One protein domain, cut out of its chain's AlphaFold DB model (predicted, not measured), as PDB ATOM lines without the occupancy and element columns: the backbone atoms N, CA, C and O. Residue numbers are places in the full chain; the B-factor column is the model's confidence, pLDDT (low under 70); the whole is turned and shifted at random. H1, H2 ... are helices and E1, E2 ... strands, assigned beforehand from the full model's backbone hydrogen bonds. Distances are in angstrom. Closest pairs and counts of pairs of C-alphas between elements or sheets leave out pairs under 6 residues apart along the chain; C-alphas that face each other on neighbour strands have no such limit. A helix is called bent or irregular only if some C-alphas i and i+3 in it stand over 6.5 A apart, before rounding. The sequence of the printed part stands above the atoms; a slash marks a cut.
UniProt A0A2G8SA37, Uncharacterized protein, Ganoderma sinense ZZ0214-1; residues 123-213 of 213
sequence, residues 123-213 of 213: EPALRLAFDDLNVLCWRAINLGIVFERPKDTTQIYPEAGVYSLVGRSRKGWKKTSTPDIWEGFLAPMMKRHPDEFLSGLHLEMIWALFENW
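This is residues 123 to 213 of the 213 residues of an uncharacterized protein of Ganoderma sinense ZZ0214-1 (UniProt A0A2G8SA37). A strongly twisted three-stranded sheet, drawn out into the long hairpin of E2 and E3, makes one end of an elongated model, and a group of three helices makes the other. The long helix H1 leads away from the sheet, with H3 crossing it near its first residues and H2 nearby; the short strand E1 lies at the joint between the two ends. The printed part has 91 residues with three named helices and three named strands, in the order H1 E1 E2 E3 H2 H3, and its class is mixed, helices and strands. The sheet has the order E1, E2, E3, all antiparallel. The whole is only just compact, close to loose, with a radius of gyration of the C-alphas of 14.6 A, and spans 50 by 29 by 19 A.

E2 is residues 159 to 166, 20.0 A from first to last C-alpha, beginning at C-alpha 159 (174.692, 199.415, 154.530). E3 is residues 172 to 177, 16.2 A, and E1 is residues 145 to 148, 10.1 A. H1 is residues 124 to 142, 27.5 A, beginning at C-alpha 124 (176.546, 181.543, 175.772). H2 is residues 181 to 192, 15.3 A, and is irregular, with C-alphas 184 and 187 7.0 A apart. H3 is residues 203 to 211, 12.6 A, ending at C-alpha 211 (173.421, 196.474, 167.372).

E1, E2 and E3 form a meander, each strand the antiparallel neighbour of the one before, with E1 and E3 as edge strands. E2 and E3 are a hairpin at 146 degrees, with N 166 and O 172 2.8 A apart and N 162 and O 176 3.1 A apart. E1 and E2 are a hairpin at 120 degrees, with N 146 and O 161 2.9 A apart. H1 is on the sheet but only grazes it, with residues 137 to 141. H2 also only grazes the sheet, with residues 181 to 182. H3 is not on the sheet. H1 touches H3 with residues 126 to 133 alone, about perpendicular at 74 degrees; their closest C-alphas, of Ala 129 and Ile 206, are 5.6 A apart. H2 is close to H1 but not clearly touching, the closest C-alphas being those of Leu 136 and Leu 186, 7.6 A. H2 is likewise close to H3 but not clearly touching, the closest C-alphas being those of Ala 187 and Leu 203, 6.5 A. In H1 and H3 every O i to N i+4 pair is within hydrogen-bond range; in H2, 6 of 8 are.

The two C-alphas farthest apart, of Glu 123 and Arg 168, are 51.4 A apart. The printed part has no cut and no long link; E1 to E2 and H2 to H3 are short, the others tight. Mean pLDDT of the printed part is 86.0, and residues 168 and 213, the latter the chain's last, are under 70.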
ATOM      1  N   GLU A 123     176.430 186.166 177.279       82.00
ATOM      2  CA  GLU A 123     175.791 184.887 177.563       82.00
ATOM      3  C   GLU A 123     176.141 183.871 176.461       82.00
ATOM      4  O   GLU A 123     176.370 184.267 175.313       82.00
ATOM      5  N   PRO A 124     176.157 182.556 176.754       83.69
ATOM      6  CA  PRO A 124     176.546 181.543 175.772       83.69
ATOM      7  C   PRO A 124     175.802 181.646 174.433       83.69
ATOM      8  O   PRO A 124     176.422 181.509 173.384       83.69
ATOM      9  N   ALA A 125     174.500 181.946 174.453       82.69
ATOM     10  CA  ALA A 125     173.700 182.109 173.238       82.69
ATOM     11  C   ALA A 125     174.154 183.306 172.386       82.69
ATOM     12  O   ALA A 125     174.237 183.211 171.164       82.69
ATOM     13  N   LEU A 126     174.503 184.418 173.032       83.31
ATOM     14  CA  LEU A 126     175.002 185.599 172.344       83.31
ATOM     15  C   LEU A 126     176.408 185.375 171.780       83.31
ATOM     16  O   LEU A 126     176.716 185.837 170.685       83.31
ATOM     17  N   ARG A 127     177.251 184.623 172.493       84.75
ATOM     18  CA  ARG A 127     178.563 184.224 171.978       84.75
ATOM     19  C   ARG A 127     178.435 183.458 170.660       84.75
ATOM     20  O   ARG A 127     179.145 183.785 169.718       84.75
ATOM     21  N   LEU A 128     177.501 182.508 170.574       89.31
ATOM     22  CA  LEU A 128     177.240 181.784 169.326       89.31
ATOM     23  C   LEU A 128     176.773 182.726 168.207       89.31
ATOM     24  O   LEU A 128     177.181 182.565 167.063       89.31
ATOM     25  N   ALA A 129     175.961 183.739 168.523       88.69
ATOM     26  CA  ALA A 129     175.552 184.743 167.539       88.69
ATOM     27  C   ALA A 129     176.741 185.576 167.022       88.69
ATOM     28  O   ALA A 129     176.790 185.901 165.837       88.69
ATOM     29  N   PHE A 130     177.722 185.895 167.877       86.25
ATOM     30  CA  PHE A 130     178.954 186.553 167.430       86.25
ATOM     31  C   PHE A 130     179.836 185.654 166.576       86.25
ATOM     32  O   PHE A 130     180.418 186.149 165.613       86.25
ATOM     33  N   ASP A 131     179.923 184.363 166.890       87.38
ATOM     34  CA  ASP A 131     180.654 183.407 166.057       87.38
ATOM     35  C   ASP A 131     180.028 183.343 164.647       87.38
ATOM     36  O   ASP A 131     180.740 183.477 163.649       87.38
ATOM     37  N   ASP A 132     178.695 183.295 164.555       91.06
ATOM     38  CA  ASP A 132     177.958 183.329 163.284       91.06
ATOM     39  C   ASP A 132     178.152 184.648 162.524       91.06
ATOM     40  O   ASP A 132     178.352 184.656 161.306       91.06
ATOM     41  N   LEU A 133     178.135 185.779 163.238       88.81
ATOM     42  CA  LEU A 133     178.423 187.089 162.659       88.81
ATOM     43  C   LEU A 133     179.847 187.159 162.100       88.81
ATOM     44  O   LEU A 133     180.078 187.784 161.062       88.81
ATOM     45  N   ASN A 134     180.798 186.508 162.765       86.69
ATOM     46  CA  ASN A 134     182.184 186.450 162.329       86.69
ATOM     47  C   ASN A 134     182.309 185.644 161.026       86.69
ATOM     48  O   ASN A 134     182.935 186.110 160.070       86.69
ATOM     49  N   VAL A 135     181.624 184.496 160.937       88.25
ATOM     50  CA  VAL A 135     181.516 183.705 159.697       88.25
ATOM     51  C   VAL A 135     180.888 184.533 158.570       88.25
ATOM     52  O   VAL A 135     181.419 184.565 157.457       88.25
ATOM     53  N   LEU A 136     179.798 185.258 158.850       89.19
ATOM     54  CA  LEU A 136     179.145 186.145 157.880       89.19
ATOM     55  C   LEU A 136     180.083 187.239 157.370       89.19
ATOM     56  O   LEU A 136     180.204 187.426 156.158       89.19
ATOM     57  N   CYS A 137     180.748 187.956 158.279       87.56
ATOM     58  CA  CYS A 137     181.677 189.029 157.936       87.56
ATOM     59  C   CYS A 137     182.833 188.508 157.090       87.56
ATOM     60  O   CYS A 137     183.169 189.105 156.070       87.56
ATOM     61  N   TRP A 138     183.412 187.375 157.475       86.44
ATOM     62  CA  TRP A 138     184.503 186.770 156.730       86.44
ATOM     63  C   TRP A 138     184.060 186.381 155.314       86.44
ATOM     64  O   TRP A 138     184.682 186.793 154.332       86.44
ATOM     65  N   ARG A 139     182.938 185.668 155.175       87.81
ATOM     66  CA  ARG A 139     182.416 185.295 153.855       87.81
ATOM     67  C   ARG A 139     182.099 186.524 153.001       87.81
ATOM     68  O   ARG A 139     182.434 186.532 151.823       87.81
ATOM     69  N   ALA A 140     181.516 187.568 153.587       88.94
ATOM     70  CA  ALA A 140     181.260 188.831 152.900       88.94
ATOM     71  C   ALA A 140     182.556 189.493 152.398       88.94
ATOM     72  O   ALA A 140     182.628 189.862 151.225       88.94
ATOM     73  N   ILE A 141     183.598 189.571 153.234       86.12
ATOM     74  CA  ILE A 141     184.895 190.152 152.856       86.12
ATOM     75  C   ILE A 141     185.518 189.398 151.678       86.12
ATOM     76  O   ILE A 141     185.942 190.033 150.716       86.12
ATOM     77  N   ASN A 142     185.510 188.061 151.706       87.12
ATOM     78  CA  ASN A 142     186.043 187.242 150.608       87.12
ATOM     79  C   ASN A 142     185.289 187.444 149.281       87.12
ATOM     80  O   ASN A 142     185.814 187.160 148.210       87.12
ATOM     81  N   LEU A 143     184.065 187.965 149.336       85.00
ATOM     82  CA  LEU A 143     183.252 188.292 148.164       85.00
ATOM     83  C   LEU A 143     183.360 189.767 147.754       85.00
ATOM     84  O   LEU A 143     182.597 190.222 146.903       85.00
ATOM     85  N   GLY A 144     184.252 190.534 148.385       85.56
ATOM     86  CA  GLY A 144     184.385 191.972 148.152       85.56
ATOM     87  C   GLY A 144     183.207 192.799 148.679       85.56
ATOM     88  O   GLY A 144     183.065 193.971 148.318       85.56
ATOM     89  N   ILE A 145     182.355 192.213 149.528       88.88
ATOM     90  CA  ILE A 145     181.240 192.915 150.162       88.88
ATOM     91  C   ILE A 145     181.767 193.687 151.368       88.88
ATOM     92  O   ILE A 145     182.419 193.143 152.257       88.88
ATOM     93  N   VAL A 146     181.424 194.968 151.413       86.88
ATOM     94  CA  VAL A 146     181.714 195.859 152.533       86.88
ATOM     95  C   VAL A 146     180.441 196.193 153.295       86.88
ATOM     96  O   VAL A 146     179.397 196.471 152.698       86.88
ATOM     97  N   PHE A 147     180.551 196.230 154.619       87.44
ATOM     98  CA  PHE A 147     179.503 196.713 155.509       87.44
ATOM     99  C   PHE A 147     179.884 198.077 156.071       87.44
ATOM    100  O   PHE A 147     181.022 198.312 156.480       87.44
ATOM    101  N   GLU A 148     178.919 198.987 156.096       84.88
ATOM    102  CA  GLU A 148     179.052 200.290 156.734       84.88
ATOM    103  C   GLU A 148     177.902 200.505 157.709       84.88
ATOM    104  O   GLU A 148     176.804 199.978 157.523       84.88
ATOM    105  N   ARG A 149     178.154 201.309 158.744       81.94
ATOM    106  CA  ARG A 149     177.108 201.731 159.674       81.94
ATOM    107  C   ARG A 149     175.939 202.334 158.881       81.94
ATOM    108  O   ARG A 149     176.200 203.178 158.014       81.94
ATOM    109  N   PRO A 150     174.689 201.935 159.156       84.06
ATOM    110  CA  PRO A 150     173.557 202.477 158.427       84.06
ATOM    111  C   PRO A 150     173.398 203.971 158.729       84.06
ATOM    112  O   PRO A 150     173.628 204.422 159.855       84.06
ATOM    113  N   LYS A 151     173.017 204.759 157.716       83.94
ATOM    114  CA  LYS A 151     172.647 206.170 157.923       83.94
ATOM    115  C   LYS A 151     171.340 206.314 158.695       83.94
ATOM    116  O   LYS A 151     171.191 207.261 159.461       83.94
ATOM    117  N   ASP A 152     170.410 205.391 158.471       86.44
ATOM    118  CA  ASP A 152     169.175 205.274 159.235       86.44
ATOM    119  C   ASP A 152     169.423 204.383 160.456       86.44
ATOM    120  O   ASP A 152     169.655 203.184 160.325       86.44
ATOM    121  N   THR A 153     169.374 204.965 161.653       81.19
ATOM    122  CA  THR A 153     169.605 204.241 162.912       81.19
ATOM    123  C   THR A 153     168.473 203.290 163.295       81.19
ATOM    124  O   THR A 153     168.562 202.648 164.335       81.19
ATOM    125  N   THR A 154     167.381 203.251 162.528       84.81
ATOM    126  CA  THR A 154     166.284 202.291 162.724       84.81
ATOM    127  C   THR A 154     166.457 201.024 161.889       84.81
ATOM    128  O   THR A 154     165.734 200.050 162.095       84.81
ATOM    129  N   GLN A 155     167.411 201.021 160.952       85.69
ATOM    130  CA  GLN A 155     167.697 199.877 160.099       85.69
ATOM    131  C   GLN A 155     168.531 198.839 160.856       85.69
ATOM    132  O   GLN A 155     169.610 199.160 161.331       85.69
ATOM    133  N   ILE A 156     168.061 197.589 160.880       86.50
ATOM    134  CA  ILE A 156     168.740 196.470 161.560       86.50
ATOM    135  C   ILE A 156     170.025 196.057 160.831       86.50
ATOM    136  O   ILE A 156     171.030 195.705 161.444       86.50
ATOM    137  N   TYR A 157     169.989 196.044 159.497       88.75
ATOM    138  CA  TYR A 157     171.137 195.644 158.690       88.75
ATOM    139  C   TYR A 157     172.095 196.813 158.451       88.75
ATOM    140  O   TYR A 157     171.644 197.939 158.241       88.75
ATOM    141  N   PRO A 158     173.412 196.576 158.351       88.38
ATOM    142  CA  PRO A 158     174.319 197.607 157.872       88.38
ATOM    143  C   PRO A 158     174.090 197.942 156.389       88.38
ATOM    144  O   PRO A 158     173.475 197.198 155.619       88.38
ATOM    145  N   GLU A 159     174.628 199.079 155.950       89.81
ATOM    146  CA  GLU A 159     174.692 199.415 154.530       89.81
ATOM    147  C   GLU A 159     175.720 198.520 153.830       89.81
ATOM    148  O   GLU A 159     176.932 198.717 153.970       89.81
ATOM    149  N   ALA A 160     175.242 197.580 153.017       90.50
ATOM    150  CA  ALA A 160     176.086 196.693 152.227       90.50
ATOM    151  C   ALA A 160     176.363 197.241 150.817       90.50
ATOM    152  O   ALA A 160     175.540 197.925 150.203       90.50
ATOM    153  N   GLY A 161     177.535 196.925 150.275       90.12
ATOM    154  CA  GLY A 161     177.843 197.192 148.876       90.12
ATOM    155  C   GLY A 161     179.172 196.599 148.448       90.12
ATOM    156  O   GLY A 161     179.844 195.937 149.232       90.12
ATOM    157  N   VAL A 162     179.557 196.885 147.211       88.19
ATOM    158  CA  VAL A 162     180.845 196.478 146.635       88.19
ATOM    159  C   VAL A 162     181.563 197.720 146.124       88.19
ATOM    160  O   VAL A 162     180.939 198.620 145.546       88.19
ATOM    161  N   TYR A 163     182.871 197.800 146.354       84.31
ATOM    162  CA  TYR A 163     183.698 198.857 145.783       84.31
ATOM    163  C   TYR A 163     184.182 198.456 144.397       84.31
ATOM    164  O   TYR A 163     184.695 197.369 144.192       84.31
ATOM    165  N   SER A 164     184.046 199.368 143.440       83.12
ATOM    166  CA  SER A 164     184.526 199.173 142.075       83.12
ATOM    167  C   SER A 164     185.373 200.362 141.637       83.12
ATOM    168  O   SER A 164     185.119 201.506 142.034       83.12
ATOM    169  N   LEU A 165     186.397 200.098 140.826       81.44
ATOM    170  CA  LEU A 165     187.215 201.153 140.239       81.44
ATOM    171  C   LEU A 165     186.394 201.935 139.205       81.44
ATOM    172  O   LEU A 165     185.826 201.362 138.276       81.44
ATOM    173  N   VAL A 166     186.360 203.259 139.340       79.94
ATOM    174  CA  VAL A 166     185.629 204.168 138.450       79.94
ATOM    175  C   VAL A 166     186.551 205.000 137.563       79.94
ATOM    176  O   VAL A 166     187.658 205.393 137.939       79.94
ATOM    177  N   GLY A 167     186.038 205.311 136.369       71.50
ATOM    178  CA  GLY A 167     186.696 206.134 135.355       71.50
ATOM    179  C   GLY A 167     187.600 205.339 134.407       71.50
ATOM    180  O   GLY A 167     188.101 204.271 134.742       71.50
ATOM    181  N   ARG A 168     187.849 205.891 133.207       69.25
ATOM    182  CA  ARG A 168     188.709 205.262 132.178       69.25
ATOM    183  C   ARG A 168     190.139 205.000 132.662       69.25
ATOM    184  O   ARG A 168     190.789 204.091 132.168       69.25
ATOM    185  N   SER A 169     190.614 205.795 133.621       74.00
ATOM    186  CA  SER A 169     191.938 205.669 134.237       74.00
ATOM    187  C   SER A 169     191.943 204.882 135.552       74.00
ATOM    188  O   SER A 169     193.012 204.736 136.135       74.00
ATOM    189  N   ARG A 170     190.780 204.407 136.034       71.69
ATOM    190  CA  ARG A 170     190.628 203.628 137.280       71.69
ATOM    191  C   ARG A 170     191.287 204.255 138.515       71.69
ATOM    192  O   ARG A 170     191.812 203.559 139.373       71.69
ATOM    193  N   LYS A 171     191.277 205.586 138.609       72.50
ATOM    194  CA  LYS A 171     191.945 206.323 139.698       72.50
ATOM    195  C   LYS A 171     191.073 206.550 140.935       72.50
ATOM    196  O   LYS A 171     191.513 207.224 141.859       72.50
ATOM    197  N   GLY A 172     189.843 206.046 140.957       77.94
ATOM    198  CA  GLY A 172     188.929 206.243 142.077       77.94
ATOM    199  C   GLY A 172     188.140 204.985 142.384       77.94
ATOM    200  O   GLY A 172     187.871 204.190 141.490       77.94
ATOM    201  N   TRP A 173     187.746 204.838 143.643       82.81
ATOM    202  CA  TRP A 173     186.859 203.782 144.104       82.81
ATOM    203  C   TRP A 173     185.455 204.338 144.298       82.81
ATOM    204  O   TRP A 173     185.282 205.422 144.861       82.81
ATOM    205  N   LYS A 174     184.442 203.598 143.850       86.75
ATOM    206  CA  LYS A 174     183.037 203.915 144.098       86.75
ATOM    207  C   LYS A 174     182.348 202.712 144.720       86.75
ATOM    208  O   LYS A 174     182.362 201.629 144.138       86.75
ATOM    209  N   LYS A 175     181.714 202.936 145.872       87.38
ATOM    210  CA  LYS A 175     180.784 201.977 146.467       87.38
ATOM    211  C   LYS A 175     179.507 201.967 145.637       87.38
ATOM    212  O   LYS A 175     178.895 203.018 145.425       87.38
ATOM    213  N   THR A 176     179.097 200.790 145.197       88.06
ATOM    214  CA  THR A 176     177.771 200.566 144.628       88.06
ATOM    215  C   THR A 176     176.948 199.842 145.678       88.06
ATOM    216  O   THR A 176     177.293 198.731 146.075       88.06
ATOM    217  N   SER A 177     175.887 200.495 146.158       86.25
ATOM    218  CA  SER A 177     174.930 199.850 147.058       86.25
ATOM    219  C   SER A 177     174.263 198.692 146.330       86.25
ATOM    220  O   SER A 177     173.925 198.811 145.149       86.25
ATOM    221  N   THR A 178     174.101 197.574 147.021       82.25
ATOM    222  CA  THR A 178     173.519 196.361 146.450       82.25
ATOM    223  C   THR A 178     172.407 195.902 147.394       82.25
ATOM    224  O   THR A 178     172.665 195.124 148.312       82.25
ATOM    225  N   PRO A 179     171.176 196.426 147.224       74.31
ATOM    226  CA  PRO A 179     170.064 196.177 148.147       74.31
ATOM    227  C   PRO A 179     169.772 194.685 148.347       74.31
ATOM    228  O   PRO A 179     169.423 194.259 149.443       74.31
ATOM    229  N   ASP A 180     170.013 193.886 147.307       86.12
ATOM    230  CA  ASP A 180     169.752 192.449 147.296       86.12
ATOM    231  C   ASP A 180     170.861 191.608 147.956       86.12
ATOM    232  O   ASP A 180     170.751 190.386 147.979       86.12
ATOM    233  N   ILE A 181     171.933 192.203 148.510       89.31
ATOM    234  CA  ILE A 181     172.994 191.430 149.191       89.31
ATOM    235  C   ILE A 181     172.419 190.594 150.339       89.31
ATOM    236  O   ILE A 181     172.817 189.445 150.522       89.31
ATOM    237  N   TRP A 182     171.475 191.142 151.100       89.44
ATOM    238  CA  TRP A 182     170.926 190.460 152.267       89.44
ATOM    239  C   TRP A 182     170.055 189.268 151.861       89.44
ATOM    240  O   TRP A 182     170.405 188.122 152.145       89.44
ATOM    241  N   GLU A 183     168.975 189.524 151.124       88.81
ATOM    242  CA  GLU A 183     167.990 188.500 150.751       88.81
ATOM    243  C   GLU A 183     168.424 187.634 149.565       88.81
ATOM    244  O   GLU A 183     168.121 186.443 149.504       88.81
ATOM    245  N   GLY A 184     169.152 188.213 148.614       86.44
ATOM    246  CA  GLY A 184     169.604 187.526 147.409       86.44
ATOM    247  C   GLY A 184     170.877 186.710 147.616       86.44
ATOM    248  O   GLY A 184     171.128 185.782 146.847       86.44
ATOM    249  N   PHE A 185     171.672 187.016 148.648       87.38
ATOM    250  CA  PHE A 185     172.981 186.391 148.813       87.38
ATOM    251  C   PHE A 185     173.267 185.872 150.228       87.38
ATOM    252  O   PHE A 185     173.455 184.663 150.396       87.38
ATOM    253  N   LEU A 186     173.282 186.736 151.248       90.12
ATOM    254  CA  LEU A 186     173.722 186.365 152.597       90.12
ATOM    255  C   LEU A 186     172.737 185.411 153.296       90.12
ATOM    256  O   LEU A 186     173.160 184.388 153.835       90.12
ATOM    257  N   ALA A 187     171.428 185.659 153.218       90.69
ATOM    258  CA  ALA A 187     170.427 184.756 153.786       90.69
ATOM    259  C   ALA A 187     170.391 183.375 153.084       90.69
ATOM    260  O   ALA A 187     170.402 182.350 153.775       90.69
ATOM    261  N   PRO A 188     170.407 183.274 151.736       91.88
ATOM    262  CA  PRO A 188     170.544 181.990 151.046       91.88
ATOM    263  C   PRO A 188     171.858 181.265 151.342       91.88
ATOM    264  O   PRO A 188     171.904 180.038 151.299       91.88
ATOM    265  N   MET A 189     172.943 181.995 151.595       91.00
ATOM    266  CA  MET A 189     174.224 181.409 151.982       91.00
ATOM    267  C   MET A 189     174.130 180.730 153.352       91.00
ATOM    268  O   MET A 189     174.499 179.562 153.449       91.00
ATOM    269  N   MET A 190     173.536 181.388 154.355       92.62
ATOM    270  CA  MET A 190     173.293 180.764 155.663       92.62
ATOM    271  C   MET A 190     172.462 179.486 155.554       92.62
ATOM    272  O   MET A 190     172.803 178.459 156.130       92.62
ATOM    273  N   LYS A 191     171.399 179.518 154.741       91.50
ATOM    274  CA  LYS A 191     170.536 178.349 154.511       91.50
ATOM    275  C   LYS A 191     171.258 177.183 153.829       91.50
ATOM    276  O   LYS A 191     170.875 176.038 154.041       91.50
ATOM    277  N   ARG A 192     172.254 177.460 152.979       92.69
ATOM    278  CA  ARG A 192     173.031 176.435 152.257       92.69
ATOM    279  C   ARG A 192     174.116 175.788 153.112       92.69
ATOM    280  O   ARG A 192     174.496 174.660 152.816       92.69
ATOM    281  N   HIS A 193     174.593 176.483 154.140       91.31
ATOM    282  CA  HIS A 193     175.679 176.030 155.007       91.31
ATOM    283  C   HIS A 193     175.266 176.060 156.488       91.31
ATOM    284  O   HIS A 193     175.948 176.701 157.282       91.31
ATOM    285  N   PRO A 194     174.155 175.405 156.885       91.12
ATOM    286  CA  PRO A 194     173.615 175.529 158.242       91.12
ATOM    287  C   PRO A 194     174.595 175.047 159.321       91.12
ATOM    288  O   PRO A 194     174.599 175.598 160.414       91.12
ATOM    289  N   ASP A 195     175.459 174.081 159.004       93.25
ATOM    290  CA  ASP A 195     176.439 173.521 159.943       93.25
ATOM    291  C   ASP A 195     177.563 174.507 160.318       93.25
ATOM    292  O   ASP A 195     178.302 174.272 161.272       93.25
ATOM    293  N   GLU A 196     177.701 175.610 159.578       91.06
ATOM    294  CA  GLU A 196     178.663 176.678 159.876       91.06
ATOM    295  C   GLU A 196     178.086 177.774 160.781       91.06
ATOM    296  O   GLU A 196     178.847 178.610 161.266       91.06
ATOM    297  N   PHE A 197     176.766 177.777 161.007       92.69
ATOM    298  CA  PHE A 197     176.065 178.766 161.828       92.69
ATOM    299  C   PHE A 197     175.501 178.094 163.083       92.69
ATOM    300  O   PHE A 197     174.506 177.370 163.051       92.69
ATOM    301  N   LEU A 198     176.169 178.321 164.205       92.81
ATOM    302  CA  LEU A 198     176.004 177.598 165.458       92.81
ATOM    303  C   LEU A 198     174.862 178.134 166.324       92.81
ATOM    304  O   LEU A 198     174.338 177.401 167.162       92.81
ATOM    305  N   SER A 199     174.474 179.402 166.163       91.81
ATOM    306  CA  SER A 199     173.451 180.018 167.019       91.81
ATOM    307  C   SER A 199     172.032 179.543 166.702       91.81
ATOM    308  O   SER A 199     171.139 179.665 167.542       91.81
ATOM    309  N   GLY A 200     171.804 179.029 165.487       91.25
ATOM    310  CA  GLY A 200     170.471 178.710 164.971       91.25
ATOM    311  C   GLY A 200     169.585 179.939 164.724       91.25
ATOM    312  O   GLY A 200     168.397 179.786 164.435       91.25
ATOM    313  N   LEU A 201     170.131 181.153 164.847       91.88
ATOM    314  CA  LEU A 201     169.396 182.396 164.654       91.88
ATOM    315  C   LEU A 201     169.281 182.766 163.176       91.88
ATOM    316  O   LEU A 201     170.138 182.467 162.344       91.88
ATOM    317  N   HIS A 202     168.213 183.490 162.855       91.50
ATOM    318  CA  HIS A 202     168.089 184.139 161.559       91.50
ATOM    319  C   HIS A 202     169.013 185.358 161.467       91.50
ATOM    320  O   HIS A 202     169.292 186.018 162.467       91.50
ATOM    321  N   LEU A 203     169.428 185.685 160.243       90.62
ATOM    322  CA  LEU A 203     170.318 186.804 159.925       90.62
ATOM    323  C   LEU A 203     169.907 188.122 160.610       90.62
ATOM    324  O   LEU A 203     170.745 188.783 161.213       90.62
ATOM    325  N   GLU A 204     168.620 188.479 160.560       90.69
ATOM    326  CA  GLU A 204     168.071 189.676 161.214       90.69
ATOM    327  C   GLU A 204     168.330 189.686 162.724       90.69
ATOM    328  O   GLU A 204     168.750 190.696 163.278       90.69
ATOM    329  N   MET A 205     168.142 188.543 163.388       90.19
ATOM    330  CA  MET A 205     168.342 188.422 164.831       90.19
ATOM    331  C   MET A 205     169.820 188.536 165.206       90.19
ATOM    332  O   MET A 205     170.132 189.146 166.221       90.19
ATOM    333  N   ILE A 206     170.729 187.994 164.387       90.06
ATOM    334  CA  ILE A 206     172.179 188.119 164.608       90.06
ATOM    335  C   ILE A 206     172.588 189.598 164.590       90.06
ATOM    336  O   ILE A 206     173.266 190.063 165.506       90.06
ATOM    337  N   TRP A 207     172.135 190.356 163.586       87.31
ATOM    338  CA  TRP A 207     172.438 191.787 163.490       87.31
ATOM    339  C   TRP A 207     171.742 192.612 164.571       87.31
ATOM    340  O   TRP A 207     172.382 193.467 165.175       87.31
ATOM    341  N   ALA A 208     170.481 192.314 164.893       86.06
ATOM    342  CA  ALA A 208     169.775 192.980 165.983       86.06
ATOM    343  C   ALA A 208     170.458 192.746 167.343       86.06
ATOM    344  O   ALA A 208     170.503 193.652 168.172       86.06
ATOM    345  N   LEU A 209     171.012 191.552 167.585       83.56
ATOM    346  CA  LEU A 209     171.811 191.284 168.783       83.56
ATOM    347  C   LEU A 209     173.106 192.095 168.782       83.56
ATOM    348  O   LEU A 209     173.442 192.687 169.803       83.56
ATOM    349  N   PHE A 210     173.796 192.166 167.642       80.12
ATOM    350  CA  PHE A 210     175.013 192.961 167.501       80.12
ATOM    351  C   PHE A 210     174.776 194.458 167.724       80.12
ATOM    352  O   PHE A 210     175.532 195.078 168.454       80.12
ATOM    353  N   GLU A 211     173.719 195.049 167.158       77.31
ATOM    354  CA  GLU A 211     173.421 196.474 167.372       77.31
ATOM    355  C   GLU A 211     173.088 196.812 168.826       77.31
ATOM    356  O   GLU A 211     173.253 197.956 169.262       77.31
ATOM    357  N   ASN A 212     172.585 195.829 169.569       72.75
ATOM    358  CA  ASN A 212     172.270 195.977 170.979       72.75
ATOM    359  C   ASN A 212     173.464 195.715 171.903       72.75
ATOM    360  O   ASN A 212     173.297 195.918 173.105       72.75
ATOM    361  N   TRP A 213     174.634 195.365 171.349       68.19
ATOM    362  CA  TRP A 213     175.876 195.101 172.073       68.19
ATOM    363  C   TRP A 213     176.947 196.187 171.852       68.19
ATOM    364  O   TRP A 213     177.508 196.724 172.840       68.19
TER     365      TRP A 213